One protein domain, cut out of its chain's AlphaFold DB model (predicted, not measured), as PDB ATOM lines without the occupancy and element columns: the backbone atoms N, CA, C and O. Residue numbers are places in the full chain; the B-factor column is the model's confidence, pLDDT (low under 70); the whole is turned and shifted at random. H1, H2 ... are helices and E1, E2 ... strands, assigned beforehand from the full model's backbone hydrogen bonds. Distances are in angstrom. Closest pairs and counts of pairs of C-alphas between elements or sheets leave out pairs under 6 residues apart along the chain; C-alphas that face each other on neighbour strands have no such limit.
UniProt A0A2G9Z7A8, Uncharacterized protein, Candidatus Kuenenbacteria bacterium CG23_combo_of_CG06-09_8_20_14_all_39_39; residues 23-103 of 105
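Overview. This is residues 23 to 103 of the 105 residues of an uncharacterized protein of Candidatus Kuenenbacteria bacterium CG23_combo_of_CG06-09_8_20_14_all_39_39 (UniProt A0A2G9Z7A8). Two helices, H1 and H2, cross near their middles, with a small hairpin of E1 and E2 packed on H1 away from H2, and a second hairpin, E3 and E4, reaching from one end of this body as an arm whose tip, residues 68 to 73, stands free. The short H3 follows H2 at the end far from that arm, and a long loop, residues 34 to 45, leads from E2 into H1. The printed part has 81 residues, with three named helices and four named strands in the order E1 E2 H1 E3 E4 H2 H3; the strands make two separate antiparallel sheets of two, and the class is mixed, helices and strands. The whole is loose, with a radius of gyration of the C-alphas of 15.1 A, and spans 47 by 31 by 24 A, only just elongated.

Arrangement. E3, residues 65 to 69, and E4, residues 72 to 76, form an antiparallel hairpin, their directions at 142 degrees; N 69 and O 72 are 2.8 A apart and N 67 and O 74 2.9 A, within hydrogen-bond range. A tight link of three residues joins E3 to H1, residues 46 to 61, and another joins E4 to H2, residues 80 to 95. H1 and H2 touch, run opposite ways and stand at a steep tilt of 49 degrees; their closest C-alphas, those of His 55 and Val 86, are 5.4 A apart. E1, residues 23 to 25, and E2, residues 30 to 33, form the other antiparallel hairpin, at 175 degrees, with N 23 and O 32 2.9 A apart, within hydrogen-bond range. The closest C-alphas of E1 and H1, those of Ala 24 and Glu 56, are 5.6 A apart; E1 and E2 are both apart from H2. H3, residues 99 to 102, and H2 only just touch, only at the corner, with 3 pairs of C-alphas within 8 A; Lys 94 and Lys 100 have the closest C-alphas, 4.3 A apart. Every O i to N i+4 pair is within hydrogen-bond range in H2, and 11 of 12 are in H1; H3 is too short for such a pair.

Along the chain. E3 is 12.4 A long and E4 12.3 A. H1 runs 22.4 A from C-alpha 46 at (80.320, 114.819, 94.853), and H2 runs 23.1 A. E1, 6.4 A long, begins with C-alpha 23 at (78.863, 103.763, 81.617); E2 is 10.0 A long. H3, 5.6 A long, ends with C-alpha 102 at (79.330, 120.923, 95.326).

Size, cuts and confidence. The two C-alphas farthest apart, those of Gly 71 and Glu 97, are 48.6 A apart. The printed part has no cut, and its one long link is E2 to H1. Mean pLDDT of the printed part is 93.3, and no printed residue is under 70.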
ATOM      1  N   HIS A  23      79.363 104.291  82.872       91.44
ATOM      2  CA  HIS A  23      78.863 103.763  81.617       91.44
ATOM      3  C   HIS A  23      77.465 104.310  81.322       91.44
ATOM      4  O   HIS A  23      76.533 104.076  82.092       91.44
ATOM      5  N   ALA A  24      77.314 104.977  80.180       92.44
ATOM      6  CA  ALA A  24      76.027 105.310  79.587       92.44
ATOM      7  C   ALA A  24      75.575 104.239  78.585       92.44
ATOM      8  O   ALA A  24      76.204 104.018  77.546       92.44
ATOM      9  N   ASN A  25      74.422 103.624  78.844       92.94
ATOM     10  CA  ASN A  25      73.731 102.809  77.855       92.94
ATOM     11  C   ASN A  25      72.742 103.678  77.068       92.94
ATOM     12  O   ASN A  25      71.656 104.009  77.548       92.94
ATOM     13  N   LEU A  26      73.109 104.010  75.829       89.69
ATOM     14  CA  LEU A  26      72.311 104.871  74.950       89.69
ATOM     15  C   LEU A  26      70.947 104.278  74.574       89.69
ATOM     16  O   LEU A  26      70.000 105.024  74.337       89.69
ATOM     17  N   LYS A  27      70.829 102.945  74.539       92.19
ATOM     18  CA  LYS A  27      69.585 102.253  74.181       92.19
ATOM     19  C   LYS A  27      68.593 102.258  75.339       92.19
ATOM     20  O   LYS A  27      67.422 102.552  75.132       92.19
ATOM     21  N   THR A  28      69.053 101.923  76.544       93.69
ATOM     22  CA  THR A  28      68.185 101.816  77.729       93.69
ATOM     23  C   THR A  28      68.067 103.118  78.513       93.69
ATOM     24  O   THR A  28      67.259 103.186  79.430       93.69
ATOM     25  N   ARG A  29      68.846 104.151  78.161       92.06
ATOM     26  CA  ARG A  29      68.895 105.446  78.861       92.06
ATOM     27  C   ARG A  29      69.270 105.331  80.338       92.06
ATOM     28  O   ARG A  29      68.789 106.086  81.174       92.06
ATOM     29  N   VAL A  30      70.162 104.392  80.640       95.44
ATOM     30  CA  VAL A  30      70.694 104.175  81.988       95.44
ATOM     31  C   VAL A  30      72.127 104.683  82.047       95.44
ATOM     32  O   VAL A  30      72.929 104.382  81.162       95.44
ATOM     33  N   ILE A  31      72.441 105.431  83.104       95.06
ATOM     34  CA  ILE A  31      73.804 105.833  83.450       95.06
ATOM     35  C   ILE A  31      74.192 105.111  84.733       95.06
ATOM     36  O   ILE A  31      73.526 105.252  85.757       95.06
ATOM     37  N   THR A  32      75.293 104.372  84.683       93.94
ATOM     38  CA  THR A  32      75.894 103.734  85.854       93.94
ATOM     39  C   THR A  32      77.167 104.482  86.218       93.94
ATOM     40  O   THR A  32      78.022 104.673  85.358       93.94
ATOM     41  N   VAL A  33      77.321 104.877  87.484       92.81
ATOM     42  CA  VAL A  33      78.516 105.574  87.987       92.81
ATOM     43  C   VAL A  33      79.095 104.811  89.170       92.81
ATOM     44  O   VAL A  33      78.367 104.463  90.098       92.81
ATOM     45  N   ASP A  34      80.409 104.579  89.167       90.31
ATOM     46  CA  ASP A  34      81.095 104.073  90.357       90.31
ATOM     47  C   ASP A  34      81.327 105.232  91.332       90.31
ATOM     48  O   ASP A  34      82.032 106.195  91.019       90.31
ATOM     49  N   ILE A  35      80.747 105.146  92.526       91.25
ATOM     50  CA  ILE A  35      80.905 106.154  93.584       91.25
ATOM     51  C   ILE A  35      82.245 106.041  94.321       91.25
ATOM     52  O   ILE A  35      82.585 106.913  95.118       91.25
ATOM     53  N   TYR A  36      83.040 105.004  94.045       89.06
ATOM     54  CA  TYR A  36      84.336 104.776  94.669       89.06
ATOM     55  C   TYR A  36      85.496 104.944  93.683       89.06
ATOM     56  O   TYR A  36      85.393 104.803  92.464       89.06
ATOM     57  N   THR A  37      86.667 105.273  94.215       84.25
ATOM     58  CA  THR A  37      87.894 105.379  93.430       84.25
ATOM     59  C   THR A  37      88.369 103.989  92.983       84.25
ATOM     60  O   THR A  37      88.404 103.066  93.797       84.25
ATOM     61  N   PRO A  38      88.810 103.830  91.719       78.12
ATOM     62  CA  PRO A  38      89.285 102.554  91.177       78.12
ATOM     63  C   PRO A  38      90.351 101.865  92.035       78.12
ATOM     64  O   PRO A  38      90.257 100.688  92.358       78.12
ATOM     65  N   LYS A  39      91.386 102.611  92.432       75.25
ATOM     66  CA  LYS A  39      92.589 102.034  93.044       75.25
ATOM     67  C   LYS A  39      92.432 101.737  94.535       75.25
ATOM     68  O   LYS A  39      92.917 100.711  94.995       75.25
ATOM     69  N   PHE A  40      91.802 102.648  95.275       81.62
ATOM     70  CA  PHE A  40      91.773 102.617  96.741       81.62
ATOM     71  C   PHE A  40      90.374 102.395  97.317       81.62
ATOM     72  O   PHE A  40      90.232 102.381  98.533       81.62
ATOM     73  N   ARG A  41      89.341 102.281  96.467       83.00
ATOM     74  CA  ARG A  41      87.930 102.148  96.871       83.00
ATOM     75  C   ARG A  41      87.470 103.208  97.883       83.00
ATOM     76  O   ARG A  41      86.546 102.987  98.651       83.00
ATOM     77  N   LYS A  42      88.090 104.391  97.860       86.12
ATOM     78  CA  LYS A  42      87.668 105.560  98.649       86.12
ATOM     79  C   LYS A  42      86.475 106.249  97.987       86.12
ATOM     80  O   LYS A  42      86.472 106.277  96.755       86.12
ATOM     81  N   PRO A  43      85.520 106.825  98.737       91.94
ATOM     82  CA  PRO A  43      84.429 107.605  98.159       91.94
ATOM     83  C   PRO A  43      84.953 108.719  97.246       91.94
ATOM     84  O   PRO A  43      85.945 109.380  97.563       91.94
ATOM     85  N   LYS A  44      84.316 108.909  96.090       92.31
ATOM     86  CA  LYS A  44      84.570 110.059  95.218       92.31
ATOM     87  C   LYS A  44      83.945 111.310  95.829       92.31
ATOM     88  O   LYS A  44      82.920 111.235  96.501       92.31
ATOM     89  N   SER A  45      84.530 112.472  95.547       93.56
ATOM     90  CA  SER A  45      83.862 113.737  95.848       93.56
ATOM     91  C   SER A  45      82.585 113.873  95.017       93.56
ATOM     92  O   SER A  45      82.528 113.411  93.873       93.56
ATOM     93  N   ILE A  46      81.577 114.554  95.568       94.50
ATOM     94  CA  ILE A  46      80.320 114.819  94.853       94.50
ATOM     95  C   ILE A  46      80.602 115.601  93.562       94.50
ATOM     96  O   ILE A  46      80.094 115.229  92.511       94.50
ATOM     97  N   ASN A  47      81.518 116.578  93.590       95.00
ATOM     98  CA  ASN A  47      82.004 117.282  92.394       95.00
ATOM     99  C   ASN A  47      82.481 116.314  91.294       95.00
ATOM    100  O   ASN A  47      82.093 116.427  90.132       95.00
ATOM    101  N   SER A  48      83.293 115.314  91.662       93.75
ATOM    102  CA  SER A  48      83.780 114.318  90.705       93.75
ATOM    103  C   SER A  48      82.638 113.490  90.118       93.75
ATOM    104  O   SER A  48      82.664 113.221  88.919       93.75
ATOM    105  N   ILE A  49      81.648 113.109  90.928       95.06
ATOM    106  CA  ILE A  49      80.463 112.372  90.468       95.06
ATOM    107  C   ILE A  49      79.634 113.237  89.509       95.06
ATOM    108  O   ILE A  49      79.276 112.763  88.434       95.06
ATOM    109  N   LEU A  50      79.391 114.509  89.833       96.12
ATOM    110  CA  LEU A  50      78.631 115.431  88.981       96.12
ATOM    111  C   LEU A  50      79.303 115.653  87.624       96.12
ATOM    112  O   LEU A  50      78.638 115.639  86.592       96.12
ATOM    113  N   ARG A  51      80.634 115.776  87.589       96.00
ATOM    114  CA  ARG A  51      81.387 115.887  86.328       96.00
ATOM    115  C   ARG A  51      81.322 114.614  85.489       96.00
ATOM    116  O   ARG A  51      81.239 114.701  84.265       96.00
ATOM    117  N   ILE A  52      81.348 113.447  86.132       95.62
ATOM    118  CA  ILE A  52      81.136 112.167  85.449       95.62
ATOM    119  C   ILE A  52      79.715 112.120  84.875       95.62
ATOM    120  O   ILE A  52      79.553 111.813  83.700       95.62
ATOM    121  N   LEU A  53      78.696 112.510  85.643       96.31
ATOM    122  CA  LEU A  53      77.322 112.591  85.144       96.31
ATOM    123  C   LEU A  53      77.198 113.555  83.960       96.31
ATOM    124  O   LEU A  53      76.588 113.199  82.958       96.31
ATOM    125  N   ALA A  54      77.820 114.736  84.018       97.25
ATOM    126  CA  ALA A  54      77.828 115.688  82.908       97.25
ATOM    127  C   ALA A  54      78.449 115.096  81.626       97.25
ATOM    128  O   ALA A  54      77.955 115.370  80.530       97.25
ATOM    129  N   HIS A  55      79.493 114.266  81.768       96.50
ATOM    130  CA  HIS A  55      80.100 113.502  80.674       96.50
ATOM    131  C   HIS A  55      79.121 112.471  80.107       96.50
ATOM    132  O   HIS A  55      78.817 112.488  78.919       96.50
ATOM    133  N   GLU A  56      78.570 111.606  80.955       95.25
ATOM    134  CA  GLU A  56      77.665 110.548  80.505       95.25
ATOM    135  C   GLU A  56      76.377 111.107  79.875       95.25
ATOM    136  O   GLU A  56      75.930 110.601  78.849       95.25
ATOM    137  N   ILE A  57      75.821 112.202  80.409       96.19
ATOM    138  CA  ILE A  57      74.677 112.920  79.818       96.19
ATOM    139  C   ILE A  57      75.020 113.450  78.418       96.19
ATOM    140  O   ILE A  57      74.188 113.380  77.506       96.19
ATOM    141  N   ALA A  58      76.247 113.935  78.208       96.75
ATOM    142  CA  ALA A  58      76.674 114.431  76.905       96.75
ATOM    143  C   ALA A  58      76.684 113.329  75.834       96.75
ATOM    144  O   ALA A  58      76.404 113.635  74.677       96.75
ATOM    145  N   HIS A  59      76.901 112.054  76.192       94.94
ATOM    146  CA  HIS A  59      76.777 110.941  75.236       94.94
ATOM    147  C   HIS A  59      75.346 110.767  74.716       94.94
ATOM    148  O   HIS A  59      75.162 110.321  73.586       94.94
ATOM    149  N   PHE A  60      74.323 111.153  75.484       94.69
ATOM    150  CA  PHE A  60      72.935 111.153  75.005       94.69
ATOM    151  C   PHE A  60      72.619 112.371  74.135       94.69
ATOM    152  O   PHE A  60      71.886 112.257  73.155       94.69
ATOM    153  N   GLN A  61      73.168 113.538  74.479       94.81
ATOM    154  CA  GLN A  61      72.923 114.792  73.757       94.81
ATOM    155  C   GLN A  61      73.718 114.885  72.445       94.81
ATOM    156  O   GLN A  61      73.255 115.482  71.471       94.81
ATOM    157  N   LYS A  62      74.926 114.315  72.421       94.56
ATOM    158  CA  LYS A  62      75.849 114.257  71.281       94.56
ATOM    159  C   LYS A  62      76.304 112.806  71.089       94.56
ATOM    160  O   LYS A  62      77.445 112.478  71.419       94.56
ATOM    161  N   PRO A  63      75.420 111.933  70.574       91.38
ATOM    162  CA  PRO A  63      75.736 110.524  70.416       91.38
ATOM    163  C   PRO A  63      76.907 110.316  69.450       91.38
ATOM    164  O   PRO A  63      77.062 111.079  68.486       91.38
ATOM    165  N   PRO A  64      77.717 109.266  69.664       91.88
ATOM    166  CA  PRO A  64      78.783 108.918  68.746       91.88
ATOM    167  C   PRO A  64      78.268 108.712  67.323       91.88
ATOM    168  O   PRO A  64      77.271 108.025  67.099       91.88
ATOM    169  N   PHE A  65      78.997 109.244  66.348       93.00
ATOM    170  CA  PHE A  65      78.663 109.101  64.933       93.00
ATOM    171  C   PHE A  65      79.832 108.519  64.142       93.00
ATOM    172  O   PHE A  65      80.982 108.505  64.592       93.00
ATOM    173  N   ARG A  66      79.543 108.009  62.943       94.00
ATOM    174  CA  ARG A  66      80.565 107.510  62.017       94.00
ATOM    175  C   ARG A  66      80.929 108.591  61.011       94.00
ATOM    176  O   ARG A  66      80.057 109.245  60.455       94.00
ATOM    177  N   GLN A  67      82.220 108.745  60.750       94.31
ATOM    178  CA  GLN A  67      82.749 109.688  59.771       94.31
ATOM    179  C   GLN A  67      83.768 108.974  58.883       94.31
ATOM    180  O   GLN A  67      84.555 108.162  59.371       94.31
ATOM    181  N   ARG A  68      83.795 109.293  57.586       95.06
ATOM    182  CA  ARG A  68      84.879 108.863  56.698       95.06
ATOM    183  C   ARG A  68      86.069 109.810  56.860       95.06
ATOM    184  O   ARG A  68      85.938 111.012  56.657       95.06
ATOM    185  N   PHE A  69      87.231 109.277  57.217       92.12
ATOM    186  CA  PHE A  69      88.470 110.036  57.366       92.12
ATOM    187  C   PHE A  69      89.620 109.274  56.712       92.12
ATOM    188  O   PHE A  69      89.875 108.120  57.055       92.12
ATOM    189  N   ARG A  70      90.292 109.907  55.738       93.19
ATOM    190  CA  ARG A  70      91.392 109.304  54.957       93.19
ATOM    191  C   ARG A  70      91.048 107.904  54.420       93.19
ATOM    192  O   ARG A  70      91.800 106.951  54.587       93.19
ATOM    193  N   GLY A  71      89.858 107.771  53.833       95.62
ATOM    194  CA  GLY A  71      89.386 106.513  53.245       95.62
ATOM    195  C   GLY A  71      88.852 105.467  54.231       95.62
ATOM    196  O   GLY A  71      88.308 104.469  53.774       95.62
ATOM    197  N   LYS A  72      88.929 105.688  55.550       94.94
ATOM    198  CA  LYS A  72      88.453 104.743  56.575       94.94
ATOM    199  C   LYS A  72      87.219 105.270  57.304       94.94
ATOM    200  O   LYS A  72      87.108 106.470  57.545       94.94
ATOM    201  N   TRP A  73      86.308 104.377  57.687       95.81
ATOM    202  CA  TRP A  73      85.220 104.701  58.610       95.81
ATOM    203  C   TRP A  73      85.750 104.713  60.041       95.81
ATOM    204  O   TRP A  73      86.267 103.708  60.522       95.81
ATOM    205  N   ILE A  74      85.614 105.847  60.718       93.44
ATOM    206  CA  ILE A  74      85.987 106.012  62.123       93.44
ATOM    207  C   ILE A  74      84.757 106.374  62.948       93.44
ATOM    208  O   ILE A  74      83.845 107.042  62.459       93.44
ATOM    209  N   VAL A  75      84.735 105.943  64.209       93.31
ATOM    210  CA  VAL A  75      83.715 106.364  65.176       93.31
ATOM    211  C   VAL A  75      84.236 107.589  65.917       93.31
ATOM    212  O   VAL A  75      85.316 107.563  66.505       93.31
ATOM    213  N   ARG A  76      83.467 108.672  65.897       92.25
ATOM    214  CA  ARG A  76      83.724 109.891  66.659       92.25
ATOM    215  C   ARG A  76      82.890 109.842  67.937       92.25
ATOM    216  O   ARG A  76      81.720 110.194  67.906       92.25
ATOM    217  N   GLN A  77      83.486 109.365  69.030       87.38
ATOM    218  CA  GLN A  77      82.831 109.318  70.347       87.38
ATOM    219  C   GLN A  77      83.010 110.642  71.106       87.38
ATOM    220  O   GLN A  77      82.037 111.243  71.535       87.38
ATOM    221  N   HIS A  78      84.241 111.157  71.171       90.69
ATOM    222  CA  HIS A  78      84.586 112.390  71.894       90.69
ATOM    223  C   HIS A  78      85.092 113.478  70.940       90.69
ATOM    224  O   HIS A  78      86.260 113.866  70.961       90.69
ATOM    225  N   TYR A  79      84.235 113.927  70.023       90.38
ATOM    226  CA  TYR A  79      84.562 115.019  69.094       90.38
ATOM    227  C   TYR A  79      84.560 116.388  69.818       90.38
ATOM    228  O   TYR A  79      83.947 116.496  70.874       90.38
ATOM    229  N   PRO A  80      85.192 117.471  69.322       93.06
ATOM    230  CA  PRO A  80      85.215 118.753  70.043       93.06
ATOM    231  C   PRO A  80      83.839 119.285  70.474       93.06
ATOM    232  O   PRO A  80      83.692 119.783  71.586       93.06
ATOM    233  N   THR A  81      82.807 119.098  69.647       92.81
ATOM    234  CA  THR A  81      81.422 119.470  69.986       92.81
ATOM    235  C   THR A  81      80.855 118.679  71.169       92.81
ATOM    236  O   THR A  81      80.032 119.201  71.916       92.81
ATOM    237  N   TYR A  82      81.317 117.443  71.382       95.69
ATOM    238  CA  TYR A  82      80.995 116.664  72.574       95.69
ATOM    239  C   TYR A  82      81.582 117.326  73.826       95.69
ATOM    240  O   TYR A  82      80.867 117.538  74.799       95.69
ATOM    241  N   TYR A  83      82.853 117.736  73.801       95.81
ATOM    242  CA  TYR A  83      83.472 118.402  74.955       95.81
ATOM    243  C   TYR A  83      82.836 119.760  75.265       95.81
ATOM    244  O   TYR A  83      82.670 120.105  76.432       95.81
ATOM    245  N   GLN A  84      82.420 120.505  74.237       96.81
ATOM    246  CA  GLN A  84      81.626 121.724  74.419       96.81
ATOM    247  C   GLN A  84      80.312 121.428  75.152       96.81
ATOM    248  O   GLN A  84      79.963 122.142  76.088       96.81
ATOM    249  N   GLN A  85      79.628 120.342  74.783       97.56
ATOM    250  CA  GLN A  85      78.404 119.906  75.452       97.56
ATOM    251  C   GLN A  85      78.651 119.511  76.916       97.56
ATOM    252  O   GLN A  85      77.877 119.900  77.785       97.56
ATOM    253  N   VAL A  86      79.740 118.789  77.212       97.31
ATOM    254  CA  VAL A  86      80.125 118.454  78.596       97.31
ATOM    255  C   VAL A  86      80.327 119.720  79.425       97.31
ATOM    256  O   VAL A  86      79.791 119.819  80.526       97.31
ATOM    257  N   ASN A  87      81.067 120.697  78.897       97.31
ATOM    258  CA  ASN A  87      81.302 121.959  79.595       97.31
ATOM    259  C   ASN A  87      79.990 122.710  79.833       97.31
ATOM    260  O   ASN A  87      79.740 123.153  80.948       97.31
ATOM    261  N   TRP A  88      79.120 122.780  78.826       97.81
ATOM    262  CA  TRP A  88      77.810 123.409  78.970       97.81
ATOM    263  C   TRP A  88      76.944 122.725  80.037       97.81
ATOM    264  O   TRP A  88      76.329 123.406  80.850       97.81
ATOM    265  N   ASN A  89      76.952 121.389  80.105       97.69
ATOM    266  CA  ASN A  89      76.261 120.643  81.160       97.69
ATOM    267  C   ASN A  89      76.815 120.975  82.554       97.69
ATOM    268  O   ASN A  89      76.044 121.127  83.496       97.69
ATOM    269  N   VAL A  90      78.139 121.103  82.697       97.31
ATOM    270  CA  VAL A  90      78.765 121.502  83.966       97.31
ATOM    271  C   VAL A  90      78.344 122.915  84.364       97.31
ATOM    272  O   VAL A  90      77.999 123.126  85.523       97.31
ATOM    273  N   GLU A  91      78.334 123.869  83.433       96.81
ATOM    274  CA  GLU A  91      77.884 125.233  83.732       96.81
ATOM    275  C   GLU A  91      76.400 125.267  84.125       96.81
ATOM    276  O   GLU A  91      76.059 125.862  85.141       96.81
ATOM    277  N   ARG A  92      75.536 124.512  83.436       96.69
ATOM    278  CA  ARG A  92      74.130 124.324  83.838       96.69
ATOM    279  C   ARG A  92      73.995 123.765  85.258       96.69
ATOM    280  O   ARG A  92      73.168 124.239  86.025       96.69
ATOM    281  N   MET A  93      74.818 122.786  85.637       96.75
ATOM    282  CA  MET A  93      74.817 122.250  87.006       96.75
ATOM    283  C   MET A  93      75.324 123.261  88.046       96.75
ATOM    284  O   MET A  93      74.957 123.164  89.211       96.75
ATOM    285  N   LYS A  94      76.171 124.222  87.664       95.50
ATOM    286  CA  LYS A  94      76.626 125.297  88.562       95.50
ATOM    287  C   LYS A  94      75.599 126.415  88.734       95.50
ATOM    288  O   LYS A  94      75.687 127.147  89.714       95.50
ATOM    289  N   GLU A  95      74.677 126.573  87.791       95.75
ATOM    290  CA  GLU A  95      73.551 127.510  87.895       95.75
ATOM    291  C   GLU A  95      72.460 126.988  88.855       95.75
ATOM    292  O   GLU A  95      71.691 127.777  89.392       95.75
ATOM    293  N   ASP A  96      72.405 125.675  89.104       96.12
ATOM    294  CA  ASP A  96      71.413 125.043  89.978       96.12
ATOM    295  C   ASP A  96      71.645 125.337  91.475       96.12
ATOM    296  O   ASP A  96      72.763 125.242  91.985       96.12
ATOM    297  N   GLU A  97      70.567 125.642  92.203       94.88
ATOM    298  CA  GLU A  97      70.602 126.060  93.611       94.88
ATOM    299  C   GLU A  97      71.207 125.021  94.566       94.88
ATOM    300  O   GLU A  97      71.877 125.382  95.540       94.88
ATOM    301  N   VAL A  98      71.001 123.734  94.286       93.62
ATOM    302  CA  VAL A  98      71.488 122.632  95.119       93.62
ATOM    303  C   VAL A  98      72.889 122.237  94.679       93.62
ATOM    304  O   VAL A  98      73.809 122.156  95.501       93.62
ATOM    305  N   LEU A  99      73.067 122.002  93.377       94.75
ATOM    306  CA  LEU A  99      74.287 121.423  92.830       94.75
ATOM    307  C   LEU A  99      75.474 122.388  92.879       94.75
ATOM    308  O   LEU A  99      76.602 121.932  93.097       94.75
ATOM    309  N   LYS A 100      75.247 123.705  92.763       94.44
ATOM    310  CA  LYS A 100      76.309 124.729  92.818       94.44
ATOM    311  C   LYS A 100      77.202 124.614  94.051       94.44
ATOM    312  O   LYS A 100      78.407 124.862  93.971       94.44
ATOM    313  N   ASN A 101      76.638 124.174  95.176       94.69
ATOM    314  CA  ASN A 101      77.352 124.034  96.445       94.69
ATOM    315  C   ASN A 101      78.455 122.970  96.384       94.69
ATOM    316  O   ASN A 101      79.445 123.073  97.101       94.69
ATOM    317  N   PHE A 102      78.334 121.982  95.493       94.00
ATOM    318  CA  PHE A 102      79.330 120.923  95.326       94.00
ATOM    319  C   PHE A 102      80.450 121.282  94.343       94.00
ATOM    320  O   PHE A 102      81.439 120.554  94.268       94.00
ATOM    321  N   PHE A 103      80.331 122.385  93.594       89.69
ATOM    322  CA  PHE A 103      81.370 122.846  92.663       89.69
ATOM    323  C   PHE A 103      82.348 123.851  93.276       89.69
ATOM    324  O   PHE A 103      83.410 124.070  92.693       89.69
TER     325      PHE A 103